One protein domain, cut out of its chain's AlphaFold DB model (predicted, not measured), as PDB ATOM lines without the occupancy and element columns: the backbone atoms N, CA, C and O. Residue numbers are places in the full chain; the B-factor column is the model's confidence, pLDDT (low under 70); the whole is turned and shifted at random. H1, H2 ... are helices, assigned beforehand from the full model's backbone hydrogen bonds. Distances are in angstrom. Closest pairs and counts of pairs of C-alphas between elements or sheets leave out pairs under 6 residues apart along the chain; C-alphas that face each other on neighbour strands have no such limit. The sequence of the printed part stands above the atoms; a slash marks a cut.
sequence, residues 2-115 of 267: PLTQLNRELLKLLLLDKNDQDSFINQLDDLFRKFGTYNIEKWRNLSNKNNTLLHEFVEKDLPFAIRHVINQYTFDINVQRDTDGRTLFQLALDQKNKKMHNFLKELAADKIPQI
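What this domain is: This is residues 2 to 115 of the 267 residues of the protein "Hypothetical protein" of Adineta steineri (UniProt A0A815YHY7). Going along the printed part you pass three helical hairpins stacked in a row, H1 with H2, then H4 with H5, then H6 with H7, with the small helix H3 between the first two. The middle hairpin H4 and H5 lies nearest the mean of the C-alphas; H4 packs on H6 of the third hairpin, while the first is joined to it more loosely, through one end of H2. The printed part has 114 residues with seven named helices, H1 to H7 in order, and no named strand, and its class is all helix. It is compact, with a radius of gyration of the C-alphas of 13.4 A, and rounded, spanning 33 by 29 by 25 A.

Where its parts are: Find C-alpha 2 at (10.695, -68.524, -17.612); from there H1, residues 2 to 13, runs 16.7 A. H2, residues 21 to 35, is the longest helix at 21.0 A, and H3, residues 37 to 41, spans 6.1 A. Find C-alpha 53 at (10.771, -52.340, -12.422), where H4, residues 53 to 59, begins its 10.0 A. H5, residues 63 to 73, covers 15.1 A. H6, residues 88 to 94, covers 10.0 A, and H7, residues 98 to 106, runs 12.3 A to C-alpha 106 at (19.664, -36.905, -4.303).

How they stand to each other: Start at the hairpin of H1 and H2, which touch at a shallow tilt of 1 degree, opposite ways; their closest C-alphas, of Leu 6 and Phe 35, are 7.0 A apart. H3 is close to H2 but not clearly touching, with C-alphas of Phe 32 and Ile 40 closest at 7.1 A. With residues 21 to 25 alone, H2 only just touches H5, with 3 pairs of C-alphas within 8 A, the closest those of Ile 25 and Ala 65 at 6.9 A. H4 and H5 form a hairpin, closest at the C-alphas of Leu 54 and Ile 66, 6.3 A. H4 touches H6 at a shallow tilt of 23 degrees, the same way, with C-alphas of His 55 and Leu 88 5.9 A apart. H6 and H7 form the last hairpin, with C-alphas of Ala 92 and His 101 closest at 5.4 A. H1 and H7 are apart. In all seven helices every O i to N i+4 pair is within hydrogen-bond range.

The domain as a whole: Look for the farthest C-alphas at Pro 2 and Lys 98, 37.3 A apart. The printed part has no cut. The links from H3 to H4, 11 residues, and from H5 to H6, residues 74 to 87, are long. The mean pLDDT of the printed part is 87.2; residues 2 to 3 and 110 to 115 are under 70.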
ATOM      1  N   PRO A   2      10.227 -69.275 -18.796       61.41
ATOM      2  CA  PRO A   2      10.695 -68.524 -17.612       61.41
ATOM      3  C   PRO A   2      10.183 -67.069 -17.515       61.41
ATOM      4  O   PRO A   2       9.899 -66.595 -16.418       61.41
ATOM      5  N   LEU A   3       9.978 -66.379 -18.647       61.22
ATOM      6  CA  LEU A   3       9.513 -64.977 -18.685       61.22
ATOM      7  C   LEU A   3       8.106 -64.781 -18.091       61.22
ATOM      8  O   LEU A   3       7.854 -63.808 -17.384       61.22
ATOM      9  N   THR A   4       7.197 -65.731 -18.318       78.19
ATOM     10  CA  THR A   4       5.838 -65.699 -17.754       78.19
ATOM     11  C   THR A   4       5.819 -65.936 -16.246       78.19
ATOM     12  O   THR A   4       4.953 -65.392 -15.560       78.19
ATOM     13  N   GLN A   5       6.766 -66.716 -15.715       89.50
ATOM     14  CA  GLN A   5       6.897 -66.920 -14.274       89.50
ATOM     15  C   GLN A   5       7.467 -65.674 -13.592       89.50
ATOM     16  O   GLN A   5       6.866 -65.205 -12.631       89.50
ATOM     17  N   LEU A   6       8.554 -65.100 -14.124       90.88
ATOM     18  CA  LEU A   6       9.143 -63.858 -13.607       90.88
ATOM     19  C   LEU A   6       8.101 -62.736 -13.523       90.88
ATOM     20  O   LEU A   6       7.945 -62.117 -12.473       90.88
ATOM     21  N   ASN A   7       7.340 -62.531 -14.603       91.94
ATOM     22  CA  ASN A   7       6.294 -61.513 -14.646       91.94
ATOM     23  C   ASN A   7       5.271 -61.689 -13.517       91.94
ATOM     24  O   ASN A   7       4.907 -60.731 -12.846       91.94
ATOM     25  N   ARG A   8       4.830 -62.927 -13.276       92.56
ATOM     26  CA  ARG A   8       3.868 -63.223 -12.212       92.56
ATOM     27  C   ARG A   8       4.435 -62.913 -10.827       92.56
ATOM     28  O   ARG A   8       3.713 -62.355 -10.009       92.56
ATOM     29  N   GLU A   9       5.682 -63.285 -10.556       95.00
ATOM     30  CA  GLU A   9       6.282 -63.080  -9.232       95.00
ATOM     31  C   GLU A   9       6.592 -61.602  -8.961       95.00
ATOM     32  O   GLU A   9       6.305 -61.122  -7.869       95.00
ATOM     33  N   LEU A  10       7.084 -60.852  -9.955       94.56
ATOM     34  CA  LEU A  10       7.289 -59.405  -9.810       94.56
ATOM     35  C   LEU A  10       5.965 -58.669  -9.590       94.56
ATOM     36  O   LEU A  10       5.873 -57.824  -8.705       94.56
ATOM     37  N   LEU A  11       4.909 -59.022 -10.329       93.62
ATOM     38  CA  LEU A  11       3.591 -58.426 -10.106       93.62
ATOM     39  C   LEU A  11       3.045 -58.737  -8.707       93.62
ATOM     40  O   LEU A  11       2.443 -57.858  -8.099       93.62
ATOM     41  N   LYS A  12       3.275 -59.942  -8.168       93.69
ATOM     42  CA  LYS A  12       2.919 -60.261  -6.776       93.69
ATOM     43  C   LYS A  12       3.733 -59.451  -5.771       93.69
ATOM     44  O   LYS A  12       3.146 -58.929  -4.831       93.69
ATOM     45  N   LEU A  13       5.048 -59.328  -5.974       94.81
ATOM     46  CA  LEU A  13       5.919 -58.518  -5.119       94.81
ATOM     47  C   LEU A  13       5.385 -57.082  -5.023       94.81
ATOM     48  O   LEU A  13       5.235 -56.535  -3.937       94.81
ATOM     49  N   LEU A  14       5.010 -56.499  -6.161       92.88
ATOM     50  CA  LEU A  14       4.464 -55.145  -6.248       92.88
ATOM     51  C   LEU A  14       3.088 -54.967  -5.570       92.88
ATOM     52  O   LEU A  14       2.600 -53.836  -5.488       92.88
ATOM     53  N   LEU A  15       2.439 -56.046  -5.127       90.06
ATOM     54  CA  LEU A  15       1.173 -56.030  -4.382       90.06
ATOM     55  C   LEU A  15       1.358 -56.216  -2.868       90.06
ATOM     56  O   LEU A  15       0.367 -56.150  -2.141       90.06
ATOM     57  N   LEU A  16       2.581 -56.464  -2.394       88.94
ATOM     58  CA  LEU A  16       2.863 -56.639  -0.969       88.94
ATOM     59  C   LEU A  16       2.608 -55.359  -0.165       88.94
ATOM     60  O   LEU A  16       2.645 -54.245  -0.696       88.94
ATOM     61  N   ASP A  17       2.385 -55.534   1.140       80.06
ATOM     62  CA  ASP A  17       2.312 -54.409   2.067       80.06
ATOM     63  C   ASP A  17       3.670 -53.697   2.135       80.06
ATOM     64  O   ASP A  17       4.702 -54.290   2.439       80.06
ATOM     65  N   LYS A  18       3.648 -52.397   1.855       79.44
ATOM     66  CA  LYS A  18       4.822 -51.524   1.824       79.44
ATOM     67  C   LYS A  18       5.328 -51.110   3.209       79.44
ATOM     68  O   LYS A  18       6.371 -50.464   3.292       79.44
ATOM     69  N   ASN A  19       4.588 -51.420   4.276       82.38
ATOM     70  CA  ASN A  19       4.989 -51.093   5.647       82.38
ATOM     71  C   ASN A  19       6.098 -52.018   6.177       82.38
ATOM     72  O   ASN A  19       6.849 -51.609   7.059       82.38
ATOM     73  N   ASP A  20       6.228 -53.225   5.620       90.25
ATOM     74  CA  ASP A  20       7.286 -54.182   5.958       90.25
ATOM     75  C   ASP A  20       8.384 -54.160   4.882       90.25
ATOM     76  O   ASP A  20       8.396 -54.943   3.927       90.25
ATOM     77  N   GLN A  21       9.289 -53.190   5.015       92.62
ATOM     78  CA  GLN A  21      10.362 -52.968   4.043       92.62
ATOM     79  C   GLN A  21      11.342 -54.146   3.993       92.62
ATOM     80  O   GLN A  21      11.763 -54.529   2.903       92.62
ATOM     81  N   ASP A  22      11.664 -54.753   5.137       91.00
ATOM     82  CA  ASP A  22      12.630 -55.854   5.214       91.00
ATOM     83  C   ASP A  22      12.098 -57.105   4.509       91.00
ATOM     84  O   ASP A  22      12.803 -57.725   3.710       91.00
ATOM     85  N   SER A  23      10.829 -57.456   4.738       92.31
ATOM     86  CA  SER A  23      10.181 -58.565   4.028       92.31
ATOM     87  C   SER A  23      10.121 -58.320   2.521       92.31
ATOM     88  O   SER A  23      10.408 -59.228   1.733       92.31
ATOM     89  N   PHE A  24       9.807 -57.088   2.102       95.75
ATOM     90  CA  PHE A  24       9.786 -56.724   0.687       95.75
ATOM     91  C   PHE A  24      11.164 -56.898   0.039       95.75
ATOM     92  O   PHE A  24      11.272 -57.507  -1.026       95.75
ATOM     93  N   ILE A  25      12.221 -56.386   0.678       95.69
ATOM     94  CA  ILE A  25      13.591 -56.474   0.162       95.69
ATOM     95  C   ILE A  25      14.074 -57.925   0.104       95.69
ATOM     96  O   ILE A  25      14.610 -58.336  -0.923       95.69
ATOM     97  N   ASN A  26      13.810 -58.732   1.133       94.50
ATOM     98  CA  ASN A  26      14.186 -60.148   1.131       94.50
ATOM     99  C   ASN A  26      13.545 -60.913  -0.037       94.50
ATOM    100  O   ASN A  26      14.223 -61.663  -0.740       94.50
ATOM    101  N   GLN A  27      12.253 -60.678  -0.292       95.69
ATOM    102  CA  GLN A  27      11.559 -61.290  -1.425       95.69
ATOM    103  C   GLN A  27      12.083 -60.775  -2.768       95.69
ATOM    104  O   GLN A  27      12.229 -61.550  -3.711       95.69
ATOM    105  N   LEU A  28      12.401 -59.482  -2.864       96.12
ATOM    106  CA  LEU A  28      13.031 -58.918  -4.053       96.12
ATOM    107  C   LEU A  28      14.384 -59.597  -4.330       96.12
ATOM    108  O   LEU A  28      14.631 -60.025  -5.457       96.12
ATOM    109  N   ASP A  29      15.216 -59.780  -3.306       96.25
ATOM    110  CA  ASP A  29      16.520 -60.444  -3.411       96.25
ATOM    111  C   ASP A  29      16.409 -61.935  -3.751       96.25
ATOM    112  O   ASP A  29      17.243 -62.480  -4.481       96.25
ATOM    113  N   ASP A  30      15.369 -62.619  -3.274       96.19
ATOM    114  CA  ASP A  30      15.047 -63.981  -3.711       96.19
ATOM    115  C   ASP A  30      14.736 -64.032  -5.212       96.19
ATOM    116  O   ASP A  30      15.194 -64.941  -5.913       96.19
ATOM    117  N   LEU A  31      14.007 -63.043  -5.744       96.06
ATOM    118  CA  LEU A  31      13.744 -62.955  -7.182       96.06
ATOM    119  C   LEU A  31      15.027 -62.699  -7.971       96.06
ATOM    120  O   LEU A  31      15.242 -63.366  -8.986       96.06
ATOM    121  N   PHE A  32      15.901 -61.806  -7.501       94.44
ATOM    122  CA  PHE A  32      17.209 -61.574  -8.121       94.44
ATOM    123  C   PHE A  32      18.069 -62.838  -8.148       94.44
ATOM    124  O   PHE A  32      18.608 -63.177  -9.202       94.44
ATOM    125  N   ARG A  33      18.128 -63.594  -7.046       93.38
ATOM    126  CA  ARG A  33      18.835 -64.885  -6.997       93.38
ATOM    127  C   ARG A  33      18.237 -65.922  -7.946       93.38
ATOM    128  O   ARG A  33      18.974 -66.672  -8.579       93.38
ATOM    129  N   LYS A  34      16.908 -65.966  -8.057       94.50
ATOM    130  CA  LYS A  34      16.191 -66.972  -8.852       94.50
ATOM    131  C   LYS A  34      16.217 -66.700 -10.355       94.50
ATOM    132  O   LYS A  34      16.327 -67.641 -11.138       94.50
ATOM    133  N   PHE A  35      16.060 -65.445 -10.766       91.19
ATOM    134  CA  PHE A  35      15.883 -65.076 -12.175       91.19
ATOM    135  C   PHE A  35      17.084 -64.342 -12.772       91.19
ATOM    136  O   PHE A  35      17.182 -64.250 -13.995       91.19
ATOM    137  N   GLY A  36      18.009 -63.869 -11.939       88.56
ATOM    138  CA  GLY A  36      19.190 -63.128 -12.359       88.56
ATOM    139  C   GLY A  36      18.897 -61.664 -12.687       88.56
ATOM    140  O   GLY A  36      17.841 -61.304 -13.212       88.56
ATOM    141  N   THR A  37      19.888 -60.819 -12.420       87.88
ATOM    142  CA  THR A  37      19.832 -59.360 -12.584       87.88
ATOM    143  C   THR A  37      19.415 -58.935 -13.989       87.88
ATOM    144  O   THR A  37      18.496 -58.134 -14.136       87.88
ATOM    145  N   TYR A  38      20.016 -59.537 -15.022       85.12
ATOM    146  CA  TYR A  38      19.746 -59.200 -16.424       85.12
ATOM    147  C   TYR A  38      18.264 -59.347 -16.798       85.12
ATOM    148  O   TYR A  38      17.682 -58.468 -17.432       85.12
ATOM    149  N   ASN A  39      17.629 -60.448 -16.386       88.69
ATOM    150  CA  ASN A  39      16.230 -60.700 -16.731       88.69
ATOM    151  C   ASN A  39      15.284 -59.733 -16.011       88.69
ATOM    152  O   ASN A  39      14.271 -59.343 -16.584       88.69
ATOM    153  N   ILE A  40      15.614 -59.337 -14.779       93.56
ATOM    154  CA  ILE A  40      14.822 -58.376 -14.001       93.56
ATOM    155  C   ILE A  40      14.989 -56.956 -14.547       93.56
ATOM    156  O   ILE A  40      14.009 -56.228 -14.672       93.56
ATOM    157  N   GLU A  41      16.199 -56.568 -14.935       90.62
ATOM    158  CA  GLU A  41      16.468 -55.260 -15.541       90.62
ATOM    159  C   GLU A  41      15.760 -55.095 -16.899       90.62
ATOM    160  O   GLU A  41      15.180 -54.047 -17.206       90.62
ATOM    161  N   LYS A  42      15.752 -56.156 -17.716       90.44
ATOM    162  CA  LYS A  42      15.044 -56.188 -19.005       90.44
ATOM    163  C   LYS A  42      13.548 -56.466 -18.877       90.44
ATOM    164  O   LYS A  42      12.838 -56.378 -19.877       90.44
ATOM    165  N   TRP A  43      13.044 -56.769 -17.682       93.88
ATOM    166  CA  TRP A  43      11.617 -56.987 -17.483       93.88
ATOM    167  C   TRP A  43      10.814 -55.711 -17.778       93.88
ATOM    168  O   TRP A  43      11.275 -54.583 -17.563       93.88
ATOM    169  N   ARG A  44       9.599 -55.907 -18.297       93.25
ATOM    170  CA  ARG A  44       8.641 -54.854 -18.639       93.25
ATOM    171  C   ARG A  44       7.251 -55.246 -18.164       93.25
ATOM    172  O   ARG A  44       6.786 -56.349 -18.460       93.25
ATOM    173  N   ASN A  45       6.563 -54.326 -17.496       92.06
ATOM    174  CA  ASN A  45       5.161 -54.491 -17.148       92.06
ATOM    175  C   ASN A  45       4.272 -54.166 -18.355       92.06
ATOM    176  O   ASN A  45       3.872 -53.019 -18.563       92.06
ATOM    177  N   LEU A  46       3.945 -55.186 -19.150       86.19
ATOM    178  CA  LEU A  46       3.100 -55.030 -20.343       86.19
ATOM    179  C   LEU A  46       1.695 -54.500 -20.024       86.19
ATOM    180  O   LEU A  46       1.058 -53.875 -20.866       86.19
ATOM    181  N   SER A  47       1.218 -54.714 -18.797       86.50
ATOM    182  CA  SER A  47      -0.086 -54.229 -18.343       86.50
ATOM    183  C   SER A  47      -0.066 -52.760 -17.912       86.50
ATOM    184  O   SER A  47      -1.125 -52.192 -17.660       86.50
ATOM    185  N   ASN A  48       1.113 -52.140 -17.807       84.50
ATOM    186  CA  ASN A  48       1.270 -50.771 -17.333       84.50
ATOM    187  C   ASN A  48       2.353 -50.031 -18.125       84.50
ATOM    188  O   ASN A  48       3.498 -49.913 -17.694       84.50
ATOM    189  N   LYS A  49       1.987 -49.557 -19.322       83.62
ATOM    190  CA  LYS A  49       2.830 -48.707 -20.189       83.62
ATOM    191  C   LYS A  49       4.242 -49.252 -20.461       83.62
ATOM    192  O   LYS A  49       5.154 -48.465 -20.711       83.62
ATOM    193  N   ASN A  50       4.440 -50.570 -20.424       86.31
ATOM    194  CA  ASN A  50       5.764 -51.199 -20.477       86.31
ATOM    195  C   ASN A  50       6.744 -50.582 -19.467       86.31
ATOM    196  O   ASN A  50       7.911 -50.351 -19.779       86.31
ATOM    197  N   ASN A  51       6.273 -50.287 -18.257       92.69
ATOM    198  CA  ASN A  51       7.119 -49.790 -17.183       92.69
ATOM    199  C   ASN A  51       8.254 -50.783 -16.897       92.69
ATOM    200  O   ASN A  51       8.050 -51.999 -16.870       92.69
ATOM    201  N   THR A  52       9.454 -50.260 -16.649       94.94
ATOM    202  CA  THR A  52      10.522 -51.051 -16.024       94.94
ATOM    203  C   THR A  52      10.212 -51.250 -14.539       94.94
ATOM    204  O   THR A  52       9.355 -50.562 -13.980       94.94
ATOM    205  N   LEU A  53      10.944 -52.141 -13.865       95.69
ATOM    206  CA  LEU A  53      10.771 -52.340 -12.422       95.69
ATOM    207  C   LEU A  53      10.968 -51.040 -11.616       95.69
ATOM    208  O   LEU A  53      10.213 -50.772 -10.685       95.69
ATOM    209  N   LEU A  54      11.929 -50.195 -12.003       95.62
ATOM    210  CA  LEU A  54      12.153 -48.913 -11.330       95.62
ATOM    211  C   LEU A  54      10.992 -47.929 -11.539       95.62
ATOM    212  O   LEU A  54      10.630 -47.217 -10.606       95.62
ATOM    213  N   HIS A  55      10.371 -47.916 -12.723       95.38
ATOM    214  CA  HIS A  55       9.179 -47.095 -12.963       95.38
ATOM    215  C   HIS A  55       8.006 -47.559 -12.089       95.38
ATOM    216  O   HIS A  55       7.337 -46.725 -11.488       95.38
ATOM    217  N   GLU A  56       7.807 -48.873 -11.935       95.75
ATOM    218  CA  GLU A  56       6.796 -49.424 -11.018       95.75
ATOM    219  C   GLU A  56       7.029 -48.985  -9.566       95.75
ATOM    220  O   GLU A  56       6.080 -48.644  -8.859       95.75
ATOM    221  N   PHE A  57       8.285 -48.939  -9.115       95.88
ATOM    222  CA  PHE A  57       8.612 -48.451  -7.775       95.88
ATOM    223  C   PHE A  57       8.335 -46.956  -7.600       95.88
ATOM    224  O   PHE A  57       7.894 -46.552  -6.524       95.88
ATOM    225  N   VAL A  58       8.538 -46.141  -8.639       94.62
ATOM    226  CA  VAL A  58       8.142 -44.724  -8.617       94.62
ATOM    227  C   VAL A  58       6.623 -44.599  -8.512       94.62
ATOM    228  O   VAL A  58       6.143 -43.893  -7.629       94.62
ATOM    229  N   GLU A  59       5.860 -45.321  -9.341       92.75
ATOM    230  CA  GLU A  59       4.387 -45.283  -9.306       92.75
ATOM    231  C   GLU A  59       3.800 -45.759  -7.972       92.75
ATOM    232  O   GLU A  59       2.762 -45.260  -7.537       92.75
ATOM    233  N   LYS A  60       4.468 -46.703  -7.303       92.56
ATOM    234  CA  LYS A  60       4.043 -47.247  -6.003       92.56
ATOM    235  C   LYS A  60       4.617 -46.511  -4.795       92.56
ATOM    236  O   LYS A  60       4.311 -46.898  -3.668       92.56
ATOM    237  N   ASP A  61       5.393 -45.449  -5.018       92.94
ATOM    238  CA  ASP A  61       6.039 -44.650  -3.973       92.94
ATOM    239  C   ASP A  61       6.944 -45.503  -3.058       92.94
ATOM    240  O   ASP A  61       6.824 -45.490  -1.833       92.94
ATOM    241  N   LEU A  62       7.848 -46.284  -3.670       94.88
ATOM    242  CA  LEU A  62       8.764 -47.222  -3.001       94.88
ATOM    243  C   LEU A  62      10.237 -46.759  -3.091       94.88
ATOM    244  O   LEU A  62      11.056 -47.402  -3.756       94.88
ATOM    245  N   PRO A  63      10.630 -45.661  -2.414       94.12
ATOM    246  CA  PRO A  63      11.998 -45.139  -2.493       94.12
ATOM    247  C   PRO A  63      13.040 -46.099  -1.896       94.12
ATOM    248  O   PRO A  63      14.172 -46.164  -2.373       94.12
ATOM    249  N   PHE A  64      12.672 -46.892  -0.883       94.50
ATOM    250  CA  PHE A  64      13.577 -47.875  -0.277       94.50
ATOM    251  C   PHE A  64      13.985 -48.971  -1.278       94.50
ATOM    252  O   PHE A  64      15.165 -49.304  -1.369       94.50
ATOM    253  N   ALA A  65      13.044 -49.454  -2.097       95.62
ATOM    254  CA  ALA A  65      13.303 -50.467  -3.118       95.62
ATOM    255  C   ALA A  65      14.186 -49.923  -4.251       95.62
ATOM    256  O   ALA A  65      15.120 -50.598  -4.678       95.62
ATOM    257  N   ILE A  66      13.952 -48.678  -4.690       94.88
ATOM    258  CA  ILE A  66      14.807 -48.003  -5.683       94.88
ATOM    259  C   ILE A  66      16.247 -47.913  -5.167       94.88
ATOM    260  O   ILE A  66      17.179 -48.312  -5.862       94.88
ATOM    261  N   ARG A  67      16.429 -47.438  -3.926       92.88
ATOM    262  CA  ARG A  67      17.755 -47.309  -3.306       92.88
ATOM    263  C   ARG A  67      18.466 -48.655  -3.202       92.88
ATOM    264  O   ARG A  67      19.646 -48.739  -3.530       92.88
ATOM    265  N   HIS A  68      17.755 -49.694  -2.770       93.25
ATOM    266  CA  HIS A  68      18.305 -51.044  -2.674       93.25
ATOM    267  C   HIS A  68      18.775 -51.559  -4.033       93.25
ATOM    268  O   HIS A  68      19.918 -51.990  -4.161       93.25
ATOM    269  N   VAL A  69      17.933 -51.444  -5.064       92.75
ATOM    270  CA  VAL A  69      18.257 -51.967  -6.396       92.75
ATOM    271  C   VAL A  69      19.441 -51.249  -7.032       92.75
ATOM    272  O   VAL A  69      20.305 -51.893  -7.623       92.75
ATOM    273  N   ILE A  70      19.529 -49.931  -6.870       88.06
ATOM    274  CA  ILE A  70      20.671 -49.163  -7.370       88.06
ATOM    275  C   ILE A  70      21.952 -49.566  -6.636       88.06
ATOM    276  O   ILE A  70      22.966 -49.824  -7.279       88.06
ATOM    277  N   ASN A  71      21.906 -49.670  -5.306       85.75
ATOM    278  CA  ASN A  71      23.098 -49.944  -4.505       85.75
ATOM    279  C   ASN A  71      23.603 -51.387  -4.648       85.75
ATOM    280  O   ASN A  71      24.810 -51.599  -4.690       85.75
ATOM    281  N   GLN A  72      22.700 -52.368  -4.699       83.62
ATOM    282  CA  GLN A  72      23.067 -53.789  -4.724       83.62
ATOM    283  C   GLN A  72      23.242 -54.336  -6.138       83.62
ATOM    284  O   GLN A  72      24.105 -55.178  -6.373       83.62
ATOM    285  N   TYR A  73      22.430 -53.866  -7.086       86.56
ATOM    286  CA  TYR A  73      22.360 -54.439  -8.430       86.56
ATOM    287  C   TYR A  73      22.786 -53.467  -9.530       86.56
ATOM    288  O   TYR A  73      22.816 -53.854 -10.697       86.56
ATOM    289  N   THR A  74      23.175 -52.232  -9.186       84.06
ATOM    290  CA  THR A  74      23.776 -51.242 -10.102       84.06
ATOM    291  C   THR A  74      22.905 -50.847 -11.300       84.06
ATOM    292  O   THR A  74      23.420 -50.538 -12.372       84.06
ATOM    293  N   PHE A  75      21.580 -50.848 -11.125       87.44
ATOM    294  CA  PHE A  75      20.646 -50.434 -12.175       87.44
ATOM    295  C   PHE A  75      20.839 -48.961 -12.552       87.44
ATOM    296  O   PHE A  75      21.110 -48.118 -11.693       87.44
ATOM    297  N   ASP A  76      20.609 -48.641 -13.826       85.69
ATOM    298  CA  ASP A  76      20.605 -47.261 -14.300       85.69
ATOM    299  C   ASP A  76      19.360 -46.503 -13.805       85.69
ATOM    300  O   ASP A  76      18.228 -46.765 -14.220       85.69
ATOM    301  N   ILE A  77      19.576 -45.529 -12.918       87.88
ATOM    302  CA  ILE A  77      18.524 -44.658 -12.381       87.88
ATOM    303  C   ILE A  77      17.904 -43.742 -13.450       87.88
ATOM    304  O   ILE A  77      16.770 -43.285 -13.300       87.88
ATOM    305  N   ASN A  78      18.621 -43.500 -14.546       88.06
ATOM    306  CA  ASN A  78      18.169 -42.666 -15.653       88.06
ATOM    307  C   ASN A  78      17.506 -43.466 -16.774       88.06
ATOM    308  O   ASN A  78      17.251 -42.915 -17.848       88.06
ATOM    309  N   VAL A  79      17.195 -44.745 -16.522       88.12
ATOM    310  CA  VAL A  79      16.494 -45.600 -17.476       88.12
ATOM    311  C   VAL A  79      15.237 -44.906 -17.999       88.12
ATOM    312  O   VAL A  79      14.415 -44.386 -17.240       88.12
ATOM    313  N   GLN A  80      15.097 -44.913 -19.320       88.12
ATOM    314  CA  GLN A  80      13.939 -44.366 -20.009       88.12
ATOM    315  C   GLN A  80      12.908 -45.462 -20.244       88.12
ATOM    316  O   GLN A  80      13.244 -46.610 -20.536       88.12
ATOM    317  N   ARG A  81      11.632 -45.107 -20.110       84.31
ATOM    318  CA  ARG A  81      10.532 -46.004 -20.441       84.31
ATOM    319  C   ARG A  81      10.398 -46.158 -21.953       84.31
ATOM    320  O   ARG A  81      10.332 -45.167 -22.674       84.31
ATOM    321  N   ASP A  82      10.244 -47.396 -22.414       79.38
ATOM    322  CA  ASP A  82      10.162 -47.715 -23.845       79.38
ATOM    323  C   ASP A  82       8.971 -47.039 -24.562       79.38
ATOM    324  O   ASP A  82       9.018 -46.830 -25.769       79.38
ATOM    325  N   THR A  83       7.883 -46.720 -23.849       80.81
ATOM    326  CA  THR A  83       6.654 -46.183 -24.462       80.81
ATOM    327  C   THR A  83       6.706 -44.698 -24.788       80.81
ATOM    328  O   THR A  83       6.138 -44.288 -25.797       80.81
ATOM    329  N   ASP A  84       7.324 -43.883 -23.937       82.69
ATOM    330  CA  ASP A  84       7.312 -42.422 -24.079       82.69
ATOM    331  C   ASP A  84       8.642 -41.746 -23.728       82.69
ATOM    332  O   ASP A  84       8.709 -40.520 -23.654       82.69
ATOM    333  N   GLY A  85       9.699 -42.529 -23.508       82.75
ATOM    334  CA  GLY A  85      11.047 -42.035 -23.236       82.75
ATOM    335  C   GLY A  85      11.213 -41.352 -21.878       82.75
ATOM    336  O   GLY A  85      12.283 -40.809 -21.606       82.75
ATOM    337  N   ARG A  86      10.188 -41.352 -21.014       84.94
ATOM    338  CA  ARG A  86      10.267 -40.671 -19.717       84.94
ATOM    339  C   ARG A  86      11.223 -41.391 -18.777       84.94
ATOM    340  O   ARG A  86      11.226 -42.617 -18.724       84.94
ATOM    341  N   THR A  87      11.998 -40.622 -18.016       90.75
ATOM    342  CA  THR A  87      12.822 -41.137 -16.912       90.75
ATOM    343  C   THR A  87      12.017 -41.244 -15.617       90.75
ATOM    344  O   THR A  87      10.944 -40.650 -15.479       90.75
ATOM    345  N   LEU A  88      12.584 -41.912 -14.607       91.81
ATOM    346  CA  LEU A  88      12.043 -41.932 -13.241       91.81
ATOM    347  C   LEU A  88      11.808 -40.516 -12.695       91.81
ATOM    348  O   LEU A  88      10.779 -40.237 -12.078       91.81
ATOM    349  N   PHE A  89      12.759 -39.613 -12.950       88.44
ATOM    350  CA  PHE A  89      12.716 -38.230 -12.487       88.44
ATOM    351  C   PHE A  89      11.568 -37.443 -13.130       88.44
ATOM    352  O   PHE A  89      10.830 -36.736 -12.439       88.44
ATOM    353  N   GLN A  90      11.380 -37.604 -14.442       86.94
ATOM    354  CA  GLN A  90      10.273 -36.993 -15.181       86.94
ATOM    355  C   GLN A  90       8.924 -37.586 -14.756       86.94
ATOM    356  O   GLN A  90       7.972 -36.844 -14.533       86.94
ATOM    357  N   LEU A  91       8.857 -38.903 -14.539       89.81
ATOM    358  CA  LEU A  91       7.648 -39.562 -14.049       89.81
ATOM    359  C   LEU A  91       7.239 -39.049 -12.655       89.81
ATOM    360  O   LEU A  91       6.063 -38.764 -12.422       89.81
ATOM    361  N   ALA A  92       8.198 -38.876 -11.740       89.50
ATOM    362  CA  ALA A  92       7.934 -38.322 -10.412       89.50
ATOM    363  C   ALA A  92       7.443 -36.859 -10.467       89.50
ATOM    364  O   ALA A  92       6.584 -36.465  -9.669       89.50
ATOM    365  N   LEU A  93       7.952 -36.063 -11.420       84.81
ATOM    366  CA  LEU A  93       7.471 -34.704 -11.692       84.81
ATOM    367  C   LEU A  93       6.013 -34.700 -12.165       84.81
ATOM    368  O   LEU A  93       5.204 -33.939 -11.629       84.81
ATOM    369  N   ASP A  94       5.661 -35.576 -13.106       85.81
ATOM    370  CA  ASP A  94       4.301 -35.674 -13.652       85.81
ATOM    371  C   ASP A  94       3.270 -36.070 -12.592       85.81
ATOM    372  O   ASP A  94       2.156 -35.542 -12.556       85.81
ATOM    373  N   GLN A  95       3.654 -36.967 -11.683       86.88
ATOM    374  CA  GLN A  95       2.822 -37.385 -10.553       86.88
ATOM    375  C   GLN A  95       2.699 -36.314  -9.463       86.88
ATOM    376  O   GLN A  95       1.946 -36.493  -8.505       86.88
ATOM    377  N   LYS A  96       3.437 -35.202  -9.581       87.81
ATOM    378  CA  LYS A  96       3.525 -34.139  -8.568       87.81
ATOM    379  C   LYS A  96       3.986 -34.664  -7.195       87.81
ATOM    380  O   LYS A  96       3.701 -34.044  -6.166       87.81
ATOM    381  N   ASN A  97       4.732 -35.774  -7.160       88.50
ATOM    382  CA  ASN A  97       5.262 -36.365  -5.930       88.50
ATOM    383  C   ASN A  97       6.597 -35.700  -5.553       88.50
ATOM    384  O   ASN A  97       7.679 -36.150  -5.927       88.50
ATOM    385  N   LYS A  98       6.522 -34.611  -4.777       86.62
ATOM    386  CA  LYS A  98       7.704 -33.831  -4.359       86.62
ATOM    387  C   LYS A  98       8.725 -34.643  -3.553       86.62
ATOM    388  O   LYS A  98       9.918 -34.377  -3.657       86.62
ATOM    389  N   LYS A  99       8.273 -35.611  -2.746       89.75
ATOM    390  CA  LYS A  99       9.169 -36.445  -1.926       89.75
ATOM    391  C   LYS A  99      10.007 -37.358  -2.814       89.75
ATOM    392  O   LYS A  99      11.229 -37.339  -2.710       89.75
ATOM    393  N   MET A 100       9.354 -38.083  -3.724       92.00
ATOM    394  CA  MET A 100      10.034 -38.939  -4.697       92.00
ATOM    395  C   MET A 100      10.947 -38.127  -5.621       92.00
ATOM    396  O   MET A 100      12.069 -38.535  -5.894       92.00
ATOM    397  N   HIS A 101      10.509 -36.938  -6.041       86.31
ATOM    398  CA  HIS A 101      11.330 -36.032  -6.841       86.31
ATOM    399  C   HIS A 101      12.647 -35.658  -6.145       86.31
ATOM    400  O   HIS A 101      13.717 -35.812  -6.732       86.31
ATOM    401  N   ASN A 102      12.588 -35.209  -4.887       85.38
ATOM    402  CA  ASN A 102      13.788 -34.857  -4.123       85.38
ATOM    403  C   ASN A 102      14.688 -36.077  -3.893       85.38
ATOM    404  O   ASN A 102      15.899 -35.982  -4.062       85.38
ATOM    405  N   PHE A 103      14.094 -37.230  -3.583       91.69
ATOM    406  CA  PHE A 103      14.818 -38.488  -3.416       91.69
ATOM    407  C   PHE A 103      15.576 -38.903  -4.689       91.69
ATOM    408  O   PHE A 103      16.759 -39.232  -4.627       91.69
ATOM    409  N   LEU A 104      14.925 -38.854  -5.853       90.81
ATOM    410  CA  LEU A 104      15.561 -39.172  -7.132       90.81
ATOM    411  C   LEU A 104      16.659 -38.158  -7.474       90.81
ATOM    412  O   LEU A 104      17.715 -38.540  -7.972       90.81
ATOM    413  N   LYS A 105      16.455 -36.878  -7.141       85.94
ATOM    414  CA  LYS A 105      17.474 -35.833  -7.290       85.94
ATOM    415  C   LYS A 105      18.721 -36.103  -6.441       85.94
ATOM    416  O   LYS A 105      19.837 -35.955  -6.929       85.94
ATOM    417  N   GLU A 106      18.550 -36.526  -5.189       87.56
ATOM    418  CA  GLU A 106      19.664 -36.905  -4.303       87.56
ATOM    419  C   GLU A 106      20.463 -38.094  -4.846       87.56
ATOM    420  O   GLU A 106      21.677 -38.159  -4.663       87.56
ATOM    421  N   LEU A 107      19.798 -39.005  -5.554       85.12
ATOM    422  CA  LEU A 107      20.432 -40.125  -6.246       85.12
ATOM    423  C   LEU A 107      20.993 -39.754  -7.633       85.12
ATOM    424  O   LEU A 107      21.382 -40.643  -8.388       85.12
ATOM    425  N   ALA A 108      21.048 -38.461  -7.971       78.69
ATOM    426  CA  ALA A 108      21.515 -37.932  -9.253       78.69
ATOM    427  C   ALA A 108      20.707 -38.394 -10.488       78.69
ATOM    428  O   ALA A 108      21.242 -38.415 -11.594       78.69
ATOM    429  N   ALA A 109      19.411 -38.700 -10.329       70.56
ATOM    430  CA  ALA A 109      18.497 -39.043 -11.433       70.56
ATOM    431  C   ALA A 109      18.119 -37.856 -12.345       70.56
ATOM    432  O   ALA A 109      17.395 -38.020 -13.324       70.56
ATOM    433  N   ASP A 110      18.501 -36.632 -11.973       66.62
ATOM    434  CA  ASP A 110      18.347 -35.428 -12.797       66.62
ATOM    435  C   ASP A 110      19.560 -35.186 -13.702       66.62
ATOM    436  O   ASP A 110      19.492 -34.397 -14.650       66.62
ATOM    437  N   LYS A 111      20.672 -35.875 -13.434       60.06
ATOM    438  CA  LYS A 111      21.842 -35.879 -14.298       60.06
ATOM    439  C   LYS A 111      21.642 -36.975 -15.330       60.06
ATOM    440  O   LYS A 111      21.679 -38.152 -14.984       60.06
ATOM    441  N   ILE A 112      21.486 -36.587 -16.597       49.84
ATOM    442  CA  ILE A 112      21.682 -37.507 -17.726       49.84
ATOM    443  C   ILE A 112      23.006 -38.225 -17.449       49.84
ATOM    444  O   ILE A 112      23.980 -37.528 -17.128       49.84
ATOM    445  N   PRO A 113      23.055 -39.569 -17.496       44.69
ATOM    446  CA  PRO A 113      24.301 -40.266 -17.268       44.69
ATOM    447  C   PRO A 113      25.292 -39.650 -18.246       44.69
ATOM    448  O   PRO A 113      25.029 -39.600 -19.451       44.69
ATOM    449  N   GLN A 114      26.393 -39.096 -17.728       43.56
ATOM    450  CA  GLN A 114      27.535 -38.884 -18.598       43.56
ATOM    451  C   GLN A 114      27.787 -40.254 -19.186       43.56
ATOM    452  O   GLN A 114      28.023 -41.200 -18.434       43.56
ATOM    453  N   ILE A 115      27.566 -40.353 -20.494       43.66
ATOM    454  CA  ILE A 115      27.712 -41.582 -21.243       43.66
ATOM    455  C   ILE A 115      29.050 -42.159 -20.818       43.66
ATOM    456  O   ILE A 115      30.102 -41.577 -21.089       43.66
TER     457      ILE A 115